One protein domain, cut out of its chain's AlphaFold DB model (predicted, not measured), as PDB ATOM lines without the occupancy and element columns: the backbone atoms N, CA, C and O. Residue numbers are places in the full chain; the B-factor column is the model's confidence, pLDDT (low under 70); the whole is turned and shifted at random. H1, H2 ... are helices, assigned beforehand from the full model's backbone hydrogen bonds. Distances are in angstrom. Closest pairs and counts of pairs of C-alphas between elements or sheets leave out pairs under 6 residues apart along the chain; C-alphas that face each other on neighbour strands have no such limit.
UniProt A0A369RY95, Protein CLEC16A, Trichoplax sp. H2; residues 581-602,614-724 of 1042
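This is residues 581 to 602 and 614 to 724 of the 1042 residues of the protein "Protein CLEC16A" of Trichoplax sp. H2 (UniProt A0A369RY95). Two long helices, H2 and H6, pack side by side, with H1 along H2 and H3 slanting across part of H6. After H3 a wide loop holds short H4 and H5. The printed part has 133 residues with six named helices, H1 to H6 in order along the chain, which hold 82 of them, and no named strand; the class is all helix, and the whole is compact, with a radius of gyration of the C-alphas of 15.7 A and spans of 48 by 39 by 28 A.

Find C-alpha 581 at (138.563, 165.668, 79.821), where H1, residues 581 to 593, begins. H2 is 621 to 643, 31.5 A; H3 649 to 662, 20.0 A; H4 668 to 672; H5 675 to 678. H6, 699 to 721, 32.7 A, ends at C-alpha 721, (138.101, 147.136, 92.063).

H1 touches H2, C-alphas Cys 593 and Ser 635 closest at 5.2 A, 13 degrees, shallow, the same way. H2 touches H6, Ser 635 and Tyr 710 closest at 5.0 A, 25 degrees, shallow, opposite ways. H6 touches H3 with residues 704 to 711 alone, Phe 653 and Met 707 closest at 6.3 A, 50 degrees, steep. H4 and H5 meet only through their link. Every O i to N i+4 pair is within hydrogen-bond range in H1, H3, H4 and H6; in H2 17 of 19; H5 is too short for one.

Residues 603 to 613 are not printed; C-alphas 602 and 614 are 18.4 A apart. The link H5 to H6 is long. Look for pLDDT under 70 in 38 residues, among them 614 to 626 and 679 to 689.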
ATOM      1  N   LEU A 581     139.908 166.259  79.860       72.56
ATOM      2  CA  LEU A 581     138.563 165.668  79.821       72.56
ATOM      3  C   LEU A 581     138.254 164.900  81.115       72.56
ATOM      4  O   LEU A 581     137.158 165.026  81.648       72.56
ATOM      5  N   VAL A 582     139.201 164.110  81.626       71.44
ATOM      6  CA  VAL A 582     138.981 163.242  82.794       71.44
ATOM      7  C   VAL A 582     138.754 164.075  84.058       71.44
ATOM      8  O   VAL A 582     137.818 163.791  84.803       71.44
ATOM      9  N   GLU A 583     139.528 165.145  84.269       72.81
ATOM     10  CA  GLU A 583     139.304 166.079  85.388       72.81
ATOM     11  C   GLU A 583     137.956 166.795  85.271       72.81
ATOM     12  O   GLU A 583     137.231 166.901  86.261       72.81
ATOM     13  N   LYS A 584     137.556 167.199  84.058       75.38
ATOM     14  CA  LYS A 584     136.243 167.813  83.813       75.38
ATOM     15  C   LYS A 584     135.087 166.836  84.077       75.38
ATOM     16  O   LYS A 584     134.110 167.226  84.710       75.38
ATOM     17  N   LEU A 585     135.209 165.559  83.696       78.81
ATOM     18  CA  LEU A 585     134.215 164.525  84.026       78.81
ATOM     19  C   LEU A 585     134.087 164.306  85.544       78.81
ATOM     20  O   LEU A 585     132.965 164.245  86.049       78.81
ATOM     21  N   PHE A 586     135.202 164.239  86.285       77.50
ATOM     22  CA  PHE A 586     135.150 164.112  87.747       77.50
ATOM     23  C   PHE A 586     134.556 165.356  88.421       77.50
ATOM     24  O   PHE A 586     133.657 165.207  89.249       77.50
ATOM     25  N   SER A 587     134.923 166.564  87.985       80.19
ATOM     26  CA  SER A 587     134.312 167.813  88.461       80.19
ATOM     27  C   SER A 587     132.779 167.801  88.317       80.19
ATOM     28  O   SER A 587     132.058 168.071  89.281       80.19
ATOM     29  N   ILE A 588     132.243 167.346  87.173       81.19
ATOM     30  CA  ILE A 588     130.786 167.185  86.988       81.19
ATOM     31  C   ILE A 588     130.199 166.134  87.954       81.19
ATOM     32  O   ILE A 588     129.085 166.324  88.460       81.19
ATOM     33  N   THR A 589     130.903 165.027  88.243       81.56
ATOM     34  CA  THR A 589     130.416 164.044  89.235       81.56
ATOM     35  C   THR A 589     130.361 164.622  90.652       81.56
ATOM     36  O   THR A 589     129.379 164.383  91.357       81.56
ATOM     37  N   GLU A 590     131.339 165.439  91.049       82.44
ATOM     38  CA  GLU A 590     131.359 166.136  92.340       82.44
ATOM     39  C   GLU A 590     130.217 167.154  92.434       82.44
ATOM     40  O   GLU A 590     129.396 167.086  93.351       82.44
ATOM     41  N   MET A 591     130.081 168.024  91.425       81.12
ATOM     42  CA  MET A 591     128.980 168.989  91.316       81.12
ATOM     43  C   MET A 591     127.601 168.313  91.351       81.12
ATOM     44  O   MET A 591     126.641 168.904  91.843       81.12
ATOM     45  N   SER A 592     127.489 167.068  90.874       82.38
ATOM     46  CA  SER A 592     126.249 166.276  90.911       82.38
ATOM     47  C   SER A 592     125.905 165.716  92.299       82.38
ATOM     48  O   SER A 592     124.726 165.444  92.563       82.38
ATOM     49  N   CYS A 593     126.900 165.573  93.183       80.50
ATOM     50  CA  CYS A 593     126.745 165.129  94.573       80.50
ATOM     51  C   CYS A 593     126.432 166.286  95.544       80.50
ATOM     52  O   CYS A 593     125.944 166.047  96.649       80.50
ATOM     53  N   SER A 594     126.634 167.544  95.139       79.00
ATOM     54  CA  SER A 594     126.237 168.725  95.922       79.00
ATOM     55  C   SER A 594     124.737 168.737  96.251       79.00
ATOM     56  O   SER A 594     123.900 168.315  95.455       79.00
ATOM     57  N   GLN A 595     124.358 169.247  97.429       66.25
ATOM     58  CA  GLN A 595     122.979 169.142  97.943       66.25
ATOM     59  C   GLN A 595     121.916 169.846  97.073       66.25
ATOM     60  O   GLN A 595     120.747 169.449  97.095       66.25
ATOM     61  N   GLU A 596     122.303 170.863  96.296       66.50
ATOM     62  CA  GLU A 596     121.411 171.667  95.436       66.50
ATOM     63  C   GLU A 596     121.742 171.534  93.933       66.50
ATOM     64  O   GLU A 596     121.293 172.328  93.104       66.50
ATOM     65  N   SER A 597     122.519 170.509  93.566       73.44
ATOM     66  CA  SER A 597     122.997 170.253  92.202       73.44
ATOM     67  C   SER A 597     121.881 170.307  91.149       73.44
ATOM     68  O   SER A 597     120.894 169.571  91.242       73.44
ATOM     69  N   HIS A 598     122.065 171.114  90.104       73.50
ATOM     70  CA  HIS A 598     121.117 171.247  88.990       73.50
ATOM     71  C   HIS A 598     121.288 170.173  87.891       73.50
ATOM     72  O   HIS A 598     120.737 170.322  86.803       73.50
ATOM     73  N   THR A 599     122.006 169.073  88.160       80.50
ATOM     74  CA  THR A 599     122.213 167.995  87.177       80.50
ATOM     75  C   THR A 599     121.123 166.916  87.225       80.50
ATOM     76  O   THR A 599     120.727 166.438  88.301       80.50
ATOM     77  N   ARG A 600     120.634 166.502  86.049       83.88
ATOM     78  CA  ARG A 600     119.635 165.427  85.898       83.88
ATOM     79  C   ARG A 600     120.239 164.061  86.211       83.88
ATOM     80  O   ARG A 600     121.422 163.812  85.989       83.88
ATOM     81  N   LEU A 601     119.381 163.124  86.621       83.44
ATOM     82  CA  LEU A 601     119.777 161.724  86.794       83.44
ATOM     83  C   LEU A 601     120.292 161.111  85.481       83.44
ATOM     84  O   LEU A 601     121.306 160.425  85.491       83.44
ATOM     85  N   VAL A 602     119.623 161.378  84.354       83.69
ATOM     86  CA  VAL A 602     120.057 160.906  83.028       83.69
ATOM     87  C   VAL A 602     121.453 161.414  82.656       83.69
ATOM     88  O   VAL A 602     122.250 160.641  82.133       83.69
ATOM     89  N   LEU A 614     135.770 154.755  79.218       66.88
ATOM     90  CA  LEU A 614     137.162 155.215  79.283       66.88
ATOM     91  C   LEU A 614     138.081 154.213  80.008       66.88
ATOM     92  O   LEU A 614     139.275 154.160  79.729       66.88
ATOM     93  N   SER A 615     137.546 153.387  80.913       60.94
ATOM     94  CA  SER A 615     138.310 152.526  81.832       60.94
ATOM     95  C   SER A 615     138.915 151.242  81.220       60.94
ATOM     96  O   SER A 615     138.965 150.212  81.891       60.94
ATOM     97  N   ILE A 616     139.313 151.241  79.944       53.56
ATOM     98  CA  ILE A 616     139.657 149.999  79.217       53.56
ATOM     99  C   ILE A 616     141.033 149.411  79.610       53.56
ATOM    100  O   ILE A 616     141.234 148.208  79.447       53.56
ATOM    101  N   ASN A 617     141.949 150.197  80.193       48.88
ATOM    102  CA  ASN A 617     143.269 149.720  80.644       48.88
ATOM    103  C   ASN A 617     143.372 149.599  82.184       48.88
ATOM    104  O   ASN A 617     143.190 150.600  82.880       48.88
ATOM    105  N   PRO A 618     143.738 148.422  82.740       44.69
ATOM    106  CA  PRO A 618     143.702 148.176  84.187       44.69
ATOM    107  C   PRO A 618     144.864 148.801  84.981       44.69
ATOM    108  O   PRO A 618     144.743 148.992  86.189       44.69
ATOM    109  N   HIS A 619     145.988 149.134  84.338       41.91
ATOM    110  CA  HIS A 619     147.193 149.623  85.031       41.91
ATOM    111  C   HIS A 619     147.128 151.116  85.403       41.91
ATOM    112  O   HIS A 619     147.715 151.538  86.395       41.91
ATOM    113  N   SER A 620     146.334 151.911  84.681       50.06
ATOM    114  CA  SER A 620     146.100 153.342  84.948       50.06
ATOM    115  C   SER A 620     145.140 153.629  86.118       50.06
ATOM    116  O   SER A 620     144.851 154.789  86.414       50.06
ATOM    117  N   ASN A 621     144.627 152.596  86.795       56.56
ATOM    118  CA  ASN A 621     143.477 152.724  87.691       56.56
ATOM    119  C   ASN A 621     143.723 153.518  88.984       56.56
ATOM    120  O   ASN A 621     142.754 154.017  89.540       56.56
ATOM    121  N   ALA A 622     144.957 153.679  89.474       59.16
ATOM    122  CA  ALA A 622     145.200 154.226  90.819       59.16
ATOM    123  C   ALA A 622     144.608 155.635  91.052       59.16
ATOM    124  O   ALA A 622     143.865 155.832  92.012       59.16
ATOM    125  N   ARG A 623     144.872 156.612  90.165       64.06
ATOM    126  CA  ARG A 623     144.313 157.974  90.314       64.06
ATOM    127  C   ARG A 623     142.797 157.985  90.086       64.06
ATOM    128  O   ARG A 623     142.077 158.602  90.863       64.06
ATOM    129  N   LEU A 624     142.315 157.248  89.081       66.94
ATOM    130  CA  LEU A 624     140.883 157.114  88.787       66.94
ATOM    131  C   LEU A 624     140.116 156.515  89.975       66.94
ATOM    132  O   LEU A 624     139.027 156.978  90.298       66.94
ATOM    133  N   LEU A 625     140.675 155.505  90.641       68.88
ATOM    134  CA  LEU A 625     140.078 154.841  91.797       68.88
ATOM    135  C   LEU A 625     140.006 155.788  93.004       68.88
ATOM    136  O   LEU A 625     138.957 155.869  93.638       68.88
ATOM    137  N   CYS A 626     141.058 156.570  93.272       68.62
ATOM    138  CA  CYS A 626     141.039 157.599  94.318       68.62
ATOM    139  C   CYS A 626     139.940 158.653  94.097       68.62
ATOM    140  O   CYS A 626     139.193 158.949  95.030       68.62
ATOM    141  N   GLU A 627     139.788 159.184  92.877       71.25
ATOM    142  CA  GLU A 627     138.714 160.146  92.585       71.25
ATOM    143  C   GLU A 627     137.326 159.487  92.673       71.25
ATOM    144  O   GLU A 627     136.413 160.050  93.275       71.25
ATOM    145  N   ASN A 628     137.160 158.252  92.181       75.38
ATOM    146  CA  ASN A 628     135.903 157.509  92.333       75.38
ATOM    147  C   ASN A 628     135.546 157.236  93.811       75.38
ATOM    148  O   ASN A 628     134.373 157.327  94.173       75.38
ATOM    149  N   HIS A 629     136.519 156.956  94.688       77.31
ATOM    150  CA  HIS A 629     136.282 156.866  96.135       77.31
ATOM    151  C   HIS A 629     135.894 158.225  96.745       77.31
ATOM    152  O   HIS A 629     135.003 158.271  97.591       77.31
ATOM    153  N   ARG A 630     136.502 159.334  96.296       81.44
ATOM    154  CA  ARG A 630     136.147 160.693  96.742       81.44
ATOM    155  C   ARG A 630     134.704 161.050  96.367       81.44
ATOM    156  O   ARG A 630     133.949 161.523  97.212       81.44
ATOM    157  N   VAL A 631     134.286 160.734  95.141       81.31
ATOM    158  CA  VAL A 631     132.894 160.889  94.678       81.31
ATOM    159  C   VAL A 631     131.944 159.945  95.429       81.31
ATOM    160  O   VAL A 631     130.816 160.331  95.739       81.31
ATOM    161  N   LEU A 632     132.380 158.727  95.778       83.31
ATOM    162  CA  LEU A 632     131.578 157.804  96.585       83.31
ATOM    163  C   LEU A 632     131.299 158.381  97.980       83.31
ATOM    164  O   LEU A 632     130.142 158.373  98.399       83.31
ATOM    165  N   GLU A 633     132.310 158.932  98.657       83.56
ATOM    166  CA  GLU A 633     132.153 159.568  99.971       83.56
ATOM    167  C   GLU A 633     131.229 160.797  99.897       83.56
ATOM    168  O   GLU A 633     130.269 160.878 100.660       83.56
ATOM    169  N   LEU A 634     131.407 161.684  98.907       83.81
ATOM    170  CA  LEU A 634     130.514 162.833  98.677       83.81
ATOM    171  C   LEU A 634     129.056 162.404  98.412       83.81
ATOM    172  O   LEU A 634     128.112 163.004  98.930       83.81
ATOM    173  N   SER A 635     128.846 161.333  97.640       84.12
ATOM    174  CA  SER A 635     127.502 160.781  97.407       84.12
ATOM    175  C   SER A 635     126.907 160.111  98.655       84.12
ATOM    176  O   SER A 635     125.689 160.139  98.848       84.12
ATOM    177  N   ALA A 636     127.748 159.558  99.539       84.12
ATOM    178  CA  ALA A 636     127.323 159.058 100.840       84.12
ATOM    179  C   ALA A 636     126.924 160.218 101.762       84.12
ATOM    180  O   ALA A 636     125.868 160.146 102.384       84.12
ATOM    181  N   GLU A 637     127.688 161.314 101.799       82.81
ATOM    182  CA  GLU A 637     127.356 162.532 102.551       82.81
ATOM    183  C   GLU A 637     126.021 163.149 102.127       82.81
ATOM    184  O   GLU A 637     125.190 163.446 102.988       82.81
ATOM    185  N   GLN A 638     125.759 163.252 100.818       83.00
ATOM    186  CA  GLN A 638     124.457 163.692 100.302       83.00
ATOM    187  C   GLN A 638     123.307 162.806 100.823       83.00
ATOM    188  O   GLN A 638     122.212 163.300 101.097       83.00
ATOM    189  N   LEU A 639     123.553 161.502 100.995       84.69
ATOM    190  CA  LEU A 639     122.563 160.531 101.460       84.69
ATOM    191  C   LEU A 639     122.438 160.463 103.001       84.69
ATOM    192  O   LEU A 639     121.337 160.215 103.502       84.69
ATOM    193  N   ARG A 640     123.509 160.762 103.759       84.12
ATOM    194  CA  ARG A 640     123.512 160.875 105.238       84.12
ATOM    195  C   ARG A 640     122.455 161.873 105.735       84.12
ATOM    196  O   ARG A 640     121.855 161.636 106.779       84.12
ATOM    197  N   VAL A 641     122.181 162.936 104.971       81.81
ATOM    198  CA  VAL A 641     121.163 163.959 105.288       81.81
ATOM    199  C   VAL A 641     119.740 163.384 105.354       81.81
ATOM    200  O   VAL A 641     118.942 163.824 106.174       81.81
ATOM    201  N   PHE A 642     119.412 162.388 104.524       80.81
ATOM    202  CA  PHE A 642     118.072 161.780 104.487       80.81
ATOM    203  C   PHE A 642     117.926 160.595 105.454       80.81
ATOM    204  O   PHE A 642     116.818 160.300 105.905       80.81
ATOM    205  N   TYR A 643     119.040 159.945 105.813       79.38
ATOM    206  CA  TYR A 643     119.086 158.770 106.695       79.38
ATOM    207  C   TYR A 643     118.451 159.011 108.080       79.38
ATOM    208  O   TYR A 643     117.896 158.087 108.670       79.38
ATOM    209  N   THR A 644     118.523 160.237 108.608       67.62
ATOM    210  CA  THR A 644     118.002 160.602 109.940       67.62
ATOM    211  C   THR A 644     116.593 161.205 109.934       67.62
ATOM    212  O   THR A 644     116.064 161.478 111.010       67.62
ATOM    213  N   VAL A 645     115.992 161.445 108.760       64.94
ATOM    214  CA  VAL A 645     114.807 162.319 108.615       64.94
ATOM    215  C   VAL A 645     113.538 161.577 108.177       64.94
ATOM    216  O   VAL A 645     112.441 162.016 108.511       64.94
ATOM    217  N   GLU A 646     113.645 160.462 107.445       65.75
ATOM    218  CA  GLU A 646     112.484 159.803 106.822       65.75
ATOM    219  C   GLU A 646     112.351 158.316 107.229       65.75
ATOM    220  O   GLU A 646     113.148 157.478 106.816       65.75
ATOM    221  N   ASP A 647     111.282 157.938 107.951       67.69
ATOM    222  CA  ASP A 647     110.988 156.540 108.364       67.69
ATOM    223  C   ASP A 647     110.922 155.532 107.193       67.69
ATOM    224  O   ASP A 647     111.103 154.319 107.367       67.69
ATOM    225  N   VAL A 648     110.646 156.044 105.989       77.56
ATOM    226  CA  VAL A 648     110.491 155.304 104.726       77.56
ATOM    227  C   VAL A 648     111.835 155.125 103.992       77.56
ATOM    228  O   VAL A 648     111.903 154.403 102.997       77.56
ATOM    229  N   PHE A 649     112.922 155.740 104.479       82.50
ATOM    230  CA  PHE A 649     114.248 155.746 103.845       82.50
ATOM    231  C   PHE A 649     114.736 154.345 103.450       82.50
ATOM    232  O   PHE A 649     115.183 154.145 102.320       82.50
ATOM    233  N   LEU A 650     114.599 153.362 104.351       79.19
ATOM    234  CA  LEU A 650     115.017 151.981 104.094       79.19
ATOM    235  C   LEU A 650     114.252 151.363 102.913       79.19
ATOM    236  O   LEU A 650     114.867 150.753 102.045       79.19
ATOM    237  N   ASP A 651     112.933 151.543 102.853       77.31
ATOM    238  CA  ASP A 651     112.100 150.945 101.803       77.31
ATOM    239  C   ASP A 651     112.377 151.593 100.441       77.31
ATOM    240  O   ASP A 651     112.494 150.896  99.433       77.31
ATOM    241  N   MET A 652     112.581 152.916 100.416       81.75
ATOM    242  CA  MET A 652     113.002 153.629  99.205       81.75
ATOM    243  C   MET A 652     114.383 153.181  98.713       81.75
ATOM    244  O   MET A 652     114.563 152.993  97.511       81.75
ATOM    245  N   PHE A 653     115.339 152.976  99.623       84.62
ATOM    246  CA  PHE A 653     116.676 152.500  99.274       84.62
ATOM    247  C   PHE A 653     116.634 151.077  98.701       84.62
ATOM    248  O   PHE A 653     117.274 150.801  97.685       84.62
ATOM    249  N   GLU A 654     115.854 150.172  99.304       77.62
ATOM    250  CA  GLU A 654     115.687 148.820  98.766       77.62
ATOM    251  C   GLU A 654     115.009 148.816  97.388       77.62
ATOM    252  O   GLU A 654     115.429 148.062  96.509       77.62
ATOM    253  N   ASP A 655     113.999 149.660  97.163       77.75
ATOM    254  CA  ASP A 655     113.305 149.741  95.874       77.75
ATOM    255  C   ASP A 655     114.164 150.362  94.764       77.75
ATOM    256  O   ASP A 655     114.169 149.843  93.644       77.75
ATOM    257  N   GLU A 656     114.951 151.401  95.051       82.06
ATOM    258  CA  GLU A 656     115.890 151.958  94.068       82.06
ATOM    259  C   GLU A 656     117.079 151.015  93.803       82.06
ATOM    260  O   GLU A 656     117.548 150.917  92.665       82.06
ATOM    261  N   TYR A 657     117.505 150.216  94.788       80.75
ATOM    262  CA  TYR A 657     118.487 149.150  94.572       80.75
ATOM    263  C   TYR A 657     117.938 148.005  93.702       80.75
ATOM    264  O   TYR A 657     118.599 147.571  92.753       80.75
ATOM    265  N   ARG A 658     116.698 147.553  93.953       74.12
ATOM    266  CA  ARG A 658     115.980 146.598  93.080       74.12
ATOM    267  C   ARG A 658     115.817 147.151  91.663       74.12
ATOM    268  O   ARG A 658     115.982 146.405  90.700       74.12
ATOM    269  N   SER A 659     115.508 148.443  91.535       74.94
ATOM    270  CA  SER A 659     115.403 149.158  90.258       74.94
ATOM    271  C   SER A 659     116.728 149.087  89.491       74.94
ATOM    272  O   SER A 659     116.773 148.515  88.402       74.94
ATOM    273  N   LEU A 660     117.837 149.537  90.089       76.12
ATOM    274  CA  LEU A 660     119.159 149.537  89.448       76.12
ATOM    275  C   LEU A 660     119.666 148.127  89.085       76.12
ATOM    276  O   LEU A 660     120.364 147.974  88.085       76.12
ATOM    277  N   LYS A 661     119.312 147.095  89.865       73.06
ATOM    278  CA  LYS A 661     119.701 145.698  89.596       73.06
ATOM    279  C   LYS A 661     118.892 145.039  88.468       73.06
ATOM    280  O   LYS A 661     119.421 144.165  87.786       73.06
ATOM    281  N   ASN A 662     117.636 145.446  88.265       68.50
ATOM    282  CA  ASN A 662     116.746 144.883  87.241       68.50
ATOM    283  C   ASN A 662     116.731 145.686  85.928       68.50
ATOM    284  O   ASN A 662     116.405 145.135  84.873       68.50
ATOM    285  N   ASN A 663     117.057 146.979  85.973       66.38
ATOM    286  CA  ASN A 663     117.076 147.831  84.790       66.38
ATOM    287  C   ASN A 663     118.260 147.488  83.877       66.38
ATOM    288  O   ASN A 663     119.404 147.352  84.309       66.38
ATOM    289  N   LYS A 664     117.986 147.411  82.571       64.62
ATOM    290  CA  LYS A 664     119.038 147.477  81.547       64.62
ATOM    291  C   LYS A 664     119.623 148.901  81.548       64.62
ATOM    292  O   LYS A 664     118.845 149.831  81.754       64.62
ATOM    293  N   PRO A 665     120.936 149.085  81.302       66.50
ATOM    294  CA  PRO A 665     121.536 150.419  81.218       66.50
ATOM    295  C   PRO A 665     120.833 151.262  80.149       66.50
ATOM    296  O   PRO A 665     120.366 150.709  79.144       66.50
ATOM    297  N   ILE A 666     120.758 152.581  80.352       68.50
ATOM    298  CA  ILE A 666     120.042 153.469  79.437       68.50
ATOM    299  C   ILE A 666     120.562 153.335  77.999       68.50
ATOM    300  O   ILE A 666     121.744 153.500  77.698       68.50
ATOM    301  N   GLY A 667     119.652 153.002  77.083       74.00
ATOM    302  CA  GLY A 667     119.967 152.933  75.662       74.00
ATOM    303  C   GLY A 667     120.051 154.342  75.099       74.00
ATOM    304  O   GLY A 667     119.012 154.908  74.762       74.00
ATOM    305  N   ILE A 668     121.259 154.901  74.989       79.44
ATOM    306  CA  ILE A 668     121.476 156.289  74.546       79.44
ATOM    307  C   ILE A 668     120.839 156.560  73.171       79.44
ATOM    308  O   ILE A 668     120.251 157.619  72.979       79.44
ATOM    309  N   SER A 669     120.790 155.575  72.269       77.06
ATOM    310  CA  SER A 669     120.053 155.670  70.995       77.06
ATOM    311  C   SER A 669     118.574 156.064  71.163       77.06
ATOM    312  O   SER A 669     118.038 156.783  70.331       77.06
ATOM    313  N   LYS A 670     117.907 155.639  72.251       82.50
ATOM    314  CA  LYS A 670     116.521 156.038  72.576       82.50
ATOM    315  C   LYS A 670     116.432 157.423  73.209       82.50
ATOM    316  O   LYS A 670     115.395 158.068  73.116       82.50
ATOM    317  N   LEU A 671     117.490 157.848  73.897       82.88
ATOM    318  CA  LEU A 671     117.587 159.165  74.520       82.88
ATOM    319  C   LEU A 671     117.756 160.245  73.439       82.88
ATOM    320  O   LEU A 671     117.055 161.247  73.439       82.88
ATOM    321  N   ILE A 672     118.600 159.960  72.450       82.25
ATOM    322  CA  ILE A 672     118.849 160.758  71.240       82.25
ATOM    323  C   ILE A 672     117.576 161.050  70.431       82.25
ATOM    324  O   ILE A 672     117.481 162.110  69.817       82.25
ATOM    325  N   MET A 673     116.586 160.155  70.463       81.38
ATOM    326  CA  MET A 673     115.292 160.313  69.782       81.38
ATOM    327  C   MET A 673     114.272 161.168  70.565       81.38
ATOM    328  O   MET A 673     113.207 161.486  70.039       81.38
ATOM    329  N   ASP A 674     114.546 161.531  71.823       81.12
ATOM    330  CA  ASP A 674     113.573 162.192  72.700       81.12
ATOM    331  C   ASP A 674     113.715 163.724  72.686       81.12
ATOM    332  O   ASP A 674     114.455 164.318  73.475       81.12
ATOM    333  N   GLY A 675     112.932 164.385  71.830       72.12
ATOM    334  CA  GLY A 675     112.893 165.849  71.740       72.12
ATOM    335  C   GLY A 675     112.468 166.592  73.024       72.12
ATOM    336  O   GLY A 675     112.588 167.814  73.069       72.12
ATOM    337  N   SER A 676     112.020 165.911  74.097       74.31
ATOM    338  CA  SER A 676     111.811 166.569  75.406       74.31
ATOM    339  C   SER A 676     113.108 167.003  76.096       74.31
ATOM    340  O   SER A 676     113.056 167.869  76.966       74.31
ATOM    341  N   LEU A 677     114.271 166.480  75.690       79.06
ATOM    342  CA  LEU A 677     115.564 166.851  76.279       79.06
ATOM    343  C   LEU A 677     116.028 168.266  75.911       79.06
ATOM    344  O   LEU A 677     116.874 168.816  76.613       79.06
ATOM    345  N   LEU A 678     115.485 168.830  74.826       75.81
ATOM    346  CA  LEU A 678     115.786 170.173  74.318       75.81
ATOM    347  C   LEU A 678     115.037 171.292  75.063       75.81
ATOM    348  O   LEU A 678     115.322 172.470  74.842       75.81
ATOM    349  N   LEU A 679     114.062 170.944  75.911       69.88
ATOM    350  CA  LEU A 679     113.258 171.908  76.664       69.88
ATOM    351  C   LEU A 679     113.968 172.334  77.963       69.88
ATOM    352  O   LEU A 679     114.538 171.482  78.649       69.88
ATOM    353  N   PRO A 680     113.885 173.618  78.363       60.41
ATOM    354  CA  PRO A 680     114.402 174.070  79.651       60.41
ATOM    355  C   PRO A 680     113.633 173.448  80.830       60.41
ATOM    356  O   PRO A 680     112.458 173.087  80.730       60.41
ATOM    357  N   TYR A 681     114.308 173.337  81.976       60.69
ATOM    358  CA  TYR A 681     113.843 172.561  83.127       60.69
ATOM    359  C   TYR A 681     112.552 173.080  83.756       60.69
ATOM    360  O   TYR A 681     112.550 174.035  84.536       60.69
ATOM    361  N   SER A 682     111.454 172.358  83.537       51.84
ATOM    362  CA  SER A 682     110.281 172.522  84.385       51.84
ATOM    363  C   SER A 682     110.562 171.958  85.779       51.84
ATOM    364  O   SER A 682     110.731 170.753  85.956       51.84
ATOM    365  N   ARG A 683     110.546 172.835  86.789       50.06
ATOM    366  CA  ARG A 683     110.557 172.465  88.216       50.06
ATOM    367  C   ARG A 683     109.183 171.959  88.709       50.06
ATOM    368  O   ARG A 683     108.966 171.873  89.913       50.06
ATOM    369  N   SER A 684     108.245 171.653  87.801       53.84
ATOM    370  CA  SER A 684     106.877 171.235  88.125       53.84
ATOM    371  C   SER A 684     106.693 169.716  88.085       53.84
ATOM    372  O   SER A 684     106.898 169.063  87.055       53.84
ATOM    373  N   SER A 685     106.194 169.173  89.196       50.53
ATOM    374  CA  SER A 685     105.822 167.764  89.379       50.53
ATOM    375  C   SER A 685     104.634 167.308  88.517       50.53
ATOM    376  O   SER A 685     104.392 166.110  88.407       50.53
ATOM    377  N   ILE A 686     103.919 168.242  87.877       48.44
ATOM    378  CA  ILE A 686     102.779 167.989  86.973       48.44
ATOM    379  C   ILE A 686     103.220 167.627  85.538       48.44
ATOM    380  O   ILE A 686     102.398 167.231  84.713       48.44
ATOM    381  N   THR A 687     104.510 167.732  85.205       55.34
ATOM    382  CA  THR A 687     104.983 167.417  83.847       55.34
ATOM    383  C   THR A 687     104.855 165.935  83.487       55.34
ATOM    384  O   THR A 687     105.186 165.045  84.265       55.34
ATOM    385  N   THR A 688     104.475 165.659  82.234       61.22
ATOM    386  CA  THR A 688     104.460 164.315  81.617       61.22
ATOM    387  C   THR A 688     105.865 163.778  81.295       61.22
ATOM    388  O   THR A 688     106.027 162.888  80.460       61.22
ATOM    389  N   ILE A 689     106.895 164.333  81.941       66.81
ATOM    390  CA  ILE A 689     108.305 164.003  81.750       66.81
ATOM    391  C   ILE A 689     108.727 163.060  82.878       66.81
ATOM    392  O   ILE A 689     108.511 163.329  84.061       66.81
ATOM    393  N   GLU A 690     109.333 161.939  82.496       71.31
ATOM    394  CA  GLU A 690     109.850 160.929  83.415       71.31
ATOM    395  C   GLU A 690     110.815 161.546  84.444       71.31
ATOM    396  O   GLU A 690     111.683 162.334  84.071       71.31
ATOM    397  N   PHE A 691     110.712 161.145  85.718       74.75
ATOM    398  CA  PHE A 691     111.567 161.629  86.816       74.75
ATOM    399  C   PHE A 691     113.061 161.668  86.447       74.75
ATOM    400  O   PHE A 691     113.725 162.670  86.687       74.75
ATOM    401  N   SER A 692     113.564 160.626  85.779       76.25
ATOM    402  CA  SER A 692     114.959 160.501  85.340       76.25
ATOM    403  C   SER A 692     115.434 161.652  84.430       76.25
ATOM    404  O   SER A 692     116.618 161.996  84.429       76.25
ATOM    405  N   LYS A 693     114.511 162.260  83.669       75.44
ATOM    406  CA  LYS A 693     114.748 163.302  82.654       75.44
ATOM    407  C   LYS A 693     114.440 164.723  83.144       75.44
ATOM    408  O   LYS A 693     114.603 165.667  82.373       75.44
ATOM    409  N   ARG A 694     114.012 164.898  84.399       77.50
ATOM    410  CA  ARG A 694     113.761 166.208  85.026       77.50
ATOM    411  C   ARG A 694     114.526 166.355  86.344       77.50
ATOM    412  O   ARG A 694     115.248 165.456  86.764       77.50
ATOM    413  N   LEU A 695     114.383 167.514  86.982       75.50
ATOM    414  CA  LEU A 695     114.919 167.760  88.320       75.50
ATOM    415  C   LEU A 695     113.952 167.251  89.408       75.50
ATOM    416  O   LEU A 695     112.740 167.168  89.160       75.50
ATOM    417  N   PRO A 696     114.465 166.894  90.603       76.69
ATOM    418  CA  PRO A 696     113.638 166.511  91.744       76.69
ATOM    419  C   PRO A 696     112.897 167.725  92.324       76.69
ATOM    420  O   PRO A 696     113.501 168.765  92.578       76.69
ATOM    421  N   CYS A 697     111.598 167.576  92.573       74.25
ATOM    422  CA  CYS A 697     110.730 168.626  93.116       74.25
ATOM    423  C   CYS A 697     110.540 168.516  94.643       74.25
ATOM    424  O   CYS A 697     110.467 169.531  95.330       74.25
ATOM    425  N   ASN A 698     110.466 167.291  95.178       78.50
ATOM    426  CA  ASN A 698     110.079 167.006  96.571       78.50
ATOM    427  C   ASN A 698     111.247 166.386  97.373       78.50
ATOM    428  O   ASN A 698     112.188 165.871  96.768       78.50
ATOM    429  N   SER A 699     111.175 166.339  98.717       78.19
ATOM    430  CA  SER A 699     112.206 165.680  99.560       78.19
ATOM    431  C   SER A 699     112.448 164.230  99.135       78.19
ATOM    432  O   SER A 699     113.573 163.869  98.813       78.19
ATOM    433  N   ILE A 700     111.367 163.463  98.979       80.69
ATOM    434  CA  ILE A 700     111.334 162.078  98.485       80.69
ATOM    435  C   ILE A 700     112.030 161.933  97.119       80.69
ATOM    436  O   ILE A 700     112.691 160.930  96.853       80.69
ATOM    437  N   GLU A 701     111.915 162.930  96.237       83.12
ATOM    438  CA  GLU A 701     112.589 162.913  94.933       83.12
ATOM    439  C   GLU A 701     114.079 163.279  95.044       83.12
ATOM    440  O   GLU A 701     114.898 162.679  94.347       83.12
ATOM    441  N   ARG A 702     114.458 164.200  95.946       83.00
ATOM    442  CA  ARG A 702     115.871 164.490  96.271       83.00
ATOM    443  C   ARG A 702     116.541 163.264  96.908       83.00
ATOM    444  O   ARG A 702     117.623 162.884  96.467       83.00
ATOM    445  N   ALA A 703     115.865 162.596  97.844       83.44
ATOM    446  CA  ALA A 703     116.310 161.355  98.474       83.44
ATOM    447  C   ALA A 703     116.523 160.244  97.433       83.44
ATOM    448  O   ALA A 703     117.618 159.692  97.342       83.44
ATOM    449  N   ARG A 704     115.534 159.973  96.566       85.38
ATOM    450  CA  ARG A 704     115.671 158.990  95.471       85.38
ATOM    451  C   ARG A 704     116.792 159.334  94.490       85.38
ATOM    452  O   ARG A 704     117.496 158.428  94.045       85.38
ATOM    453  N   ARG A 705     117.003 160.618  94.167       86.25
ATOM    454  CA  ARG A 705     118.146 161.055  93.344       86.25
ATOM    455  C   ARG A 705     119.475 160.711  94.027       86.25
ATOM    456  O   ARG A 705     120.308 160.070  93.393       86.25
ATOM    457  N   ALA A 706     119.645 161.068  95.302       86.06
ATOM    458  CA  ALA A 706     120.853 160.761  96.074       86.06
ATOM    459  C   ALA A 706     121.099 159.245  96.192       86.06
ATOM    460  O   ALA A 706     122.214 158.778  95.964       86.06
ATOM    461  N   MET A 707     120.048 158.455  96.449       86.88
ATOM    462  CA  MET A 707     120.116 156.986  96.488       86.88
ATOM    463  C   MET A 707     120.626 156.399  95.168       86.88
ATOM    464  O   MET A 707     121.533 155.569  95.179       86.88
ATOM    465  N   ARG A 708     120.082 156.838  94.022       86.62
ATOM    466  CA  ARG A 708     120.537 156.361  92.706       86.62
ATOM    467  C   ARG A 708     121.980 156.763  92.417       86.62
ATOM    468  O   ARG A 708     122.746 155.907  91.989       86.62
ATOM    469  N   ILE A 709     122.361 158.013  92.697       87.38
ATOM    470  CA  ILE A 709     123.736 158.505  92.518       87.38
ATOM    471  C   ILE A 709     124.717 157.658  93.333       87.38
ATOM    472  O   ILE A 709     125.614 157.059  92.743       87.38
ATOM    473  N   TYR A 710     124.492 157.501  94.642       87.56
ATOM    474  CA  TYR A 710     125.333 156.660  95.503       87.56
ATOM    475  C   TYR A 710     125.454 155.223  94.977       87.56
ATOM    476  O   TYR A 710     126.555 154.683  94.868       87.56
ATOM    477  N   LEU A 711     124.335 154.592  94.603       86.62
ATOM    478  CA  LEU A 711     124.334 153.213  94.107       86.62
ATOM    479  C   LEU A 711     125.038 153.058  92.749       86.62
ATOM    480  O   LEU A 711     125.663 152.024  92.501       86.62
ATOM    481  N   MET A 712     124.975 154.070  91.882       83.50
ATOM    482  CA  MET A 712     125.657 154.085  90.585       83.50
ATOM    483  C   MET A 712     127.162 154.337  90.738       83.50
ATOM    484  O   MET A 712     127.948 153.588  90.158       83.50
ATOM    485  N   THR A 713     127.574 155.289  91.581       83.06
ATOM    486  CA  THR A 713     128.988 155.498  91.940       83.06
ATOM    487  C   THR A 713     129.574 154.256  92.610       83.06
ATOM    488  O   THR A 713     130.662 153.815  92.251       83.06
ATOM    489  N   ARG A 714     128.836 153.612  93.525       82.38
ATOM    490  CA  ARG A 714     129.268 152.363  94.170       82.38
ATOM    491  C   ARG A 714     129.447 151.225  93.163       82.38
ATOM    492  O   ARG A 714     130.443 150.514  93.217       82.38
ATOM    493  N   LYS A 715     128.509 151.065  92.223       82.00
ATOM    494  CA  LYS A 715     128.621 150.091  91.124       82.00
ATOM    495  C   LYS A 715     129.853 150.368  90.249       82.00
ATOM    496  O   LYS A 715     130.506 149.416  89.827       82.00
ATOM    497  N   LEU A 716     130.175 151.640  90.002       78.06
ATOM    498  CA  LEU A 716     131.368 152.052  89.263       78.06
ATOM    499  C   LEU A 716     132.656 151.701  90.032       78.06
ATOM    500  O   LEU A 716     133.512 151.019  89.475       78.06
ATOM    501  N   VAL A 717     132.759 152.068  91.317       79.31
ATOM    502  CA  VAL A 717     133.891 151.708  92.201       79.31
ATOM    503  C   VAL A 717     134.112 150.193  92.232       79.31
ATOM    504  O   VAL A 717     135.200 149.737  91.891       79.31
ATOM    505  N   ASN A 718     133.073 149.399  92.514       76.88
ATOM    506  CA  ASN A 718     133.157 147.933  92.510       76.88
ATOM    507  C   ASN A 718     133.688 147.376  91.166       76.88
ATOM    508  O   ASN A 718     134.459 146.416  91.131       76.88
ATOM    509  N   LYS A 719     133.277 147.979  90.037       74.38
ATOM    510  CA  LYS A 719     133.735 147.590  88.692       74.38
ATOM    511  C   LYS A 719     135.230 147.885  88.497       74.38
ATOM    512  O   LYS A 719     135.914 147.058  87.898       74.38
ATOM    513  N   PHE A 720     135.737 149.005  89.021       71.62
ATOM    514  CA  PHE A 720     137.169 149.343  89.017       71.62
ATOM    515  C   PHE A 720     138.000 148.451  89.955       71.62
ATOM    516  O   PHE A 720     139.109 148.065  89.594       71.62
ATOM    517  N   GLU A 721     137.467 148.079  91.123       71.19
ATOM    518  CA  GLU A 721     138.101 147.136  92.063       71.19
ATOM    519  C   GLU A 721     138.114 145.678  91.556       71.19
ATOM    520  O   GLU A 721     138.792 144.821  92.123       71.19
ATOM    521  N   GLY A 722     137.329 145.358  90.520       63.72
ATOM    522  CA  GLY A 722     137.140 143.990  90.029       63.72
ATOM    523  C   GLY A 722     136.302 143.099  90.959       63.72
ATOM    524  O   GLY A 722     136.257 141.876  90.776       63.72
ATOM    525  N   THR A 723     135.617 143.675  91.952       61.50
ATOM    526  CA  THR A 723     134.841 142.928  92.947       61.50
ATOM    527  C   THR A 723     133.561 142.361  92.321       61.50
ATOM    528  O   THR A 723     132.561 143.044  92.111       61.50
ATOM    529  N   ARG A 724     133.562 141.050  92.025       51.28
ATOM    530  CA  ARG A 724     132.434 140.347  91.364       51.28
ATOM    531  C   ARG A 724     131.102 140.416  92.136       51.28
ATOM    532  O   ARG A 724     130.047 140.184  91.548       51.28
TER     533      ARG A 724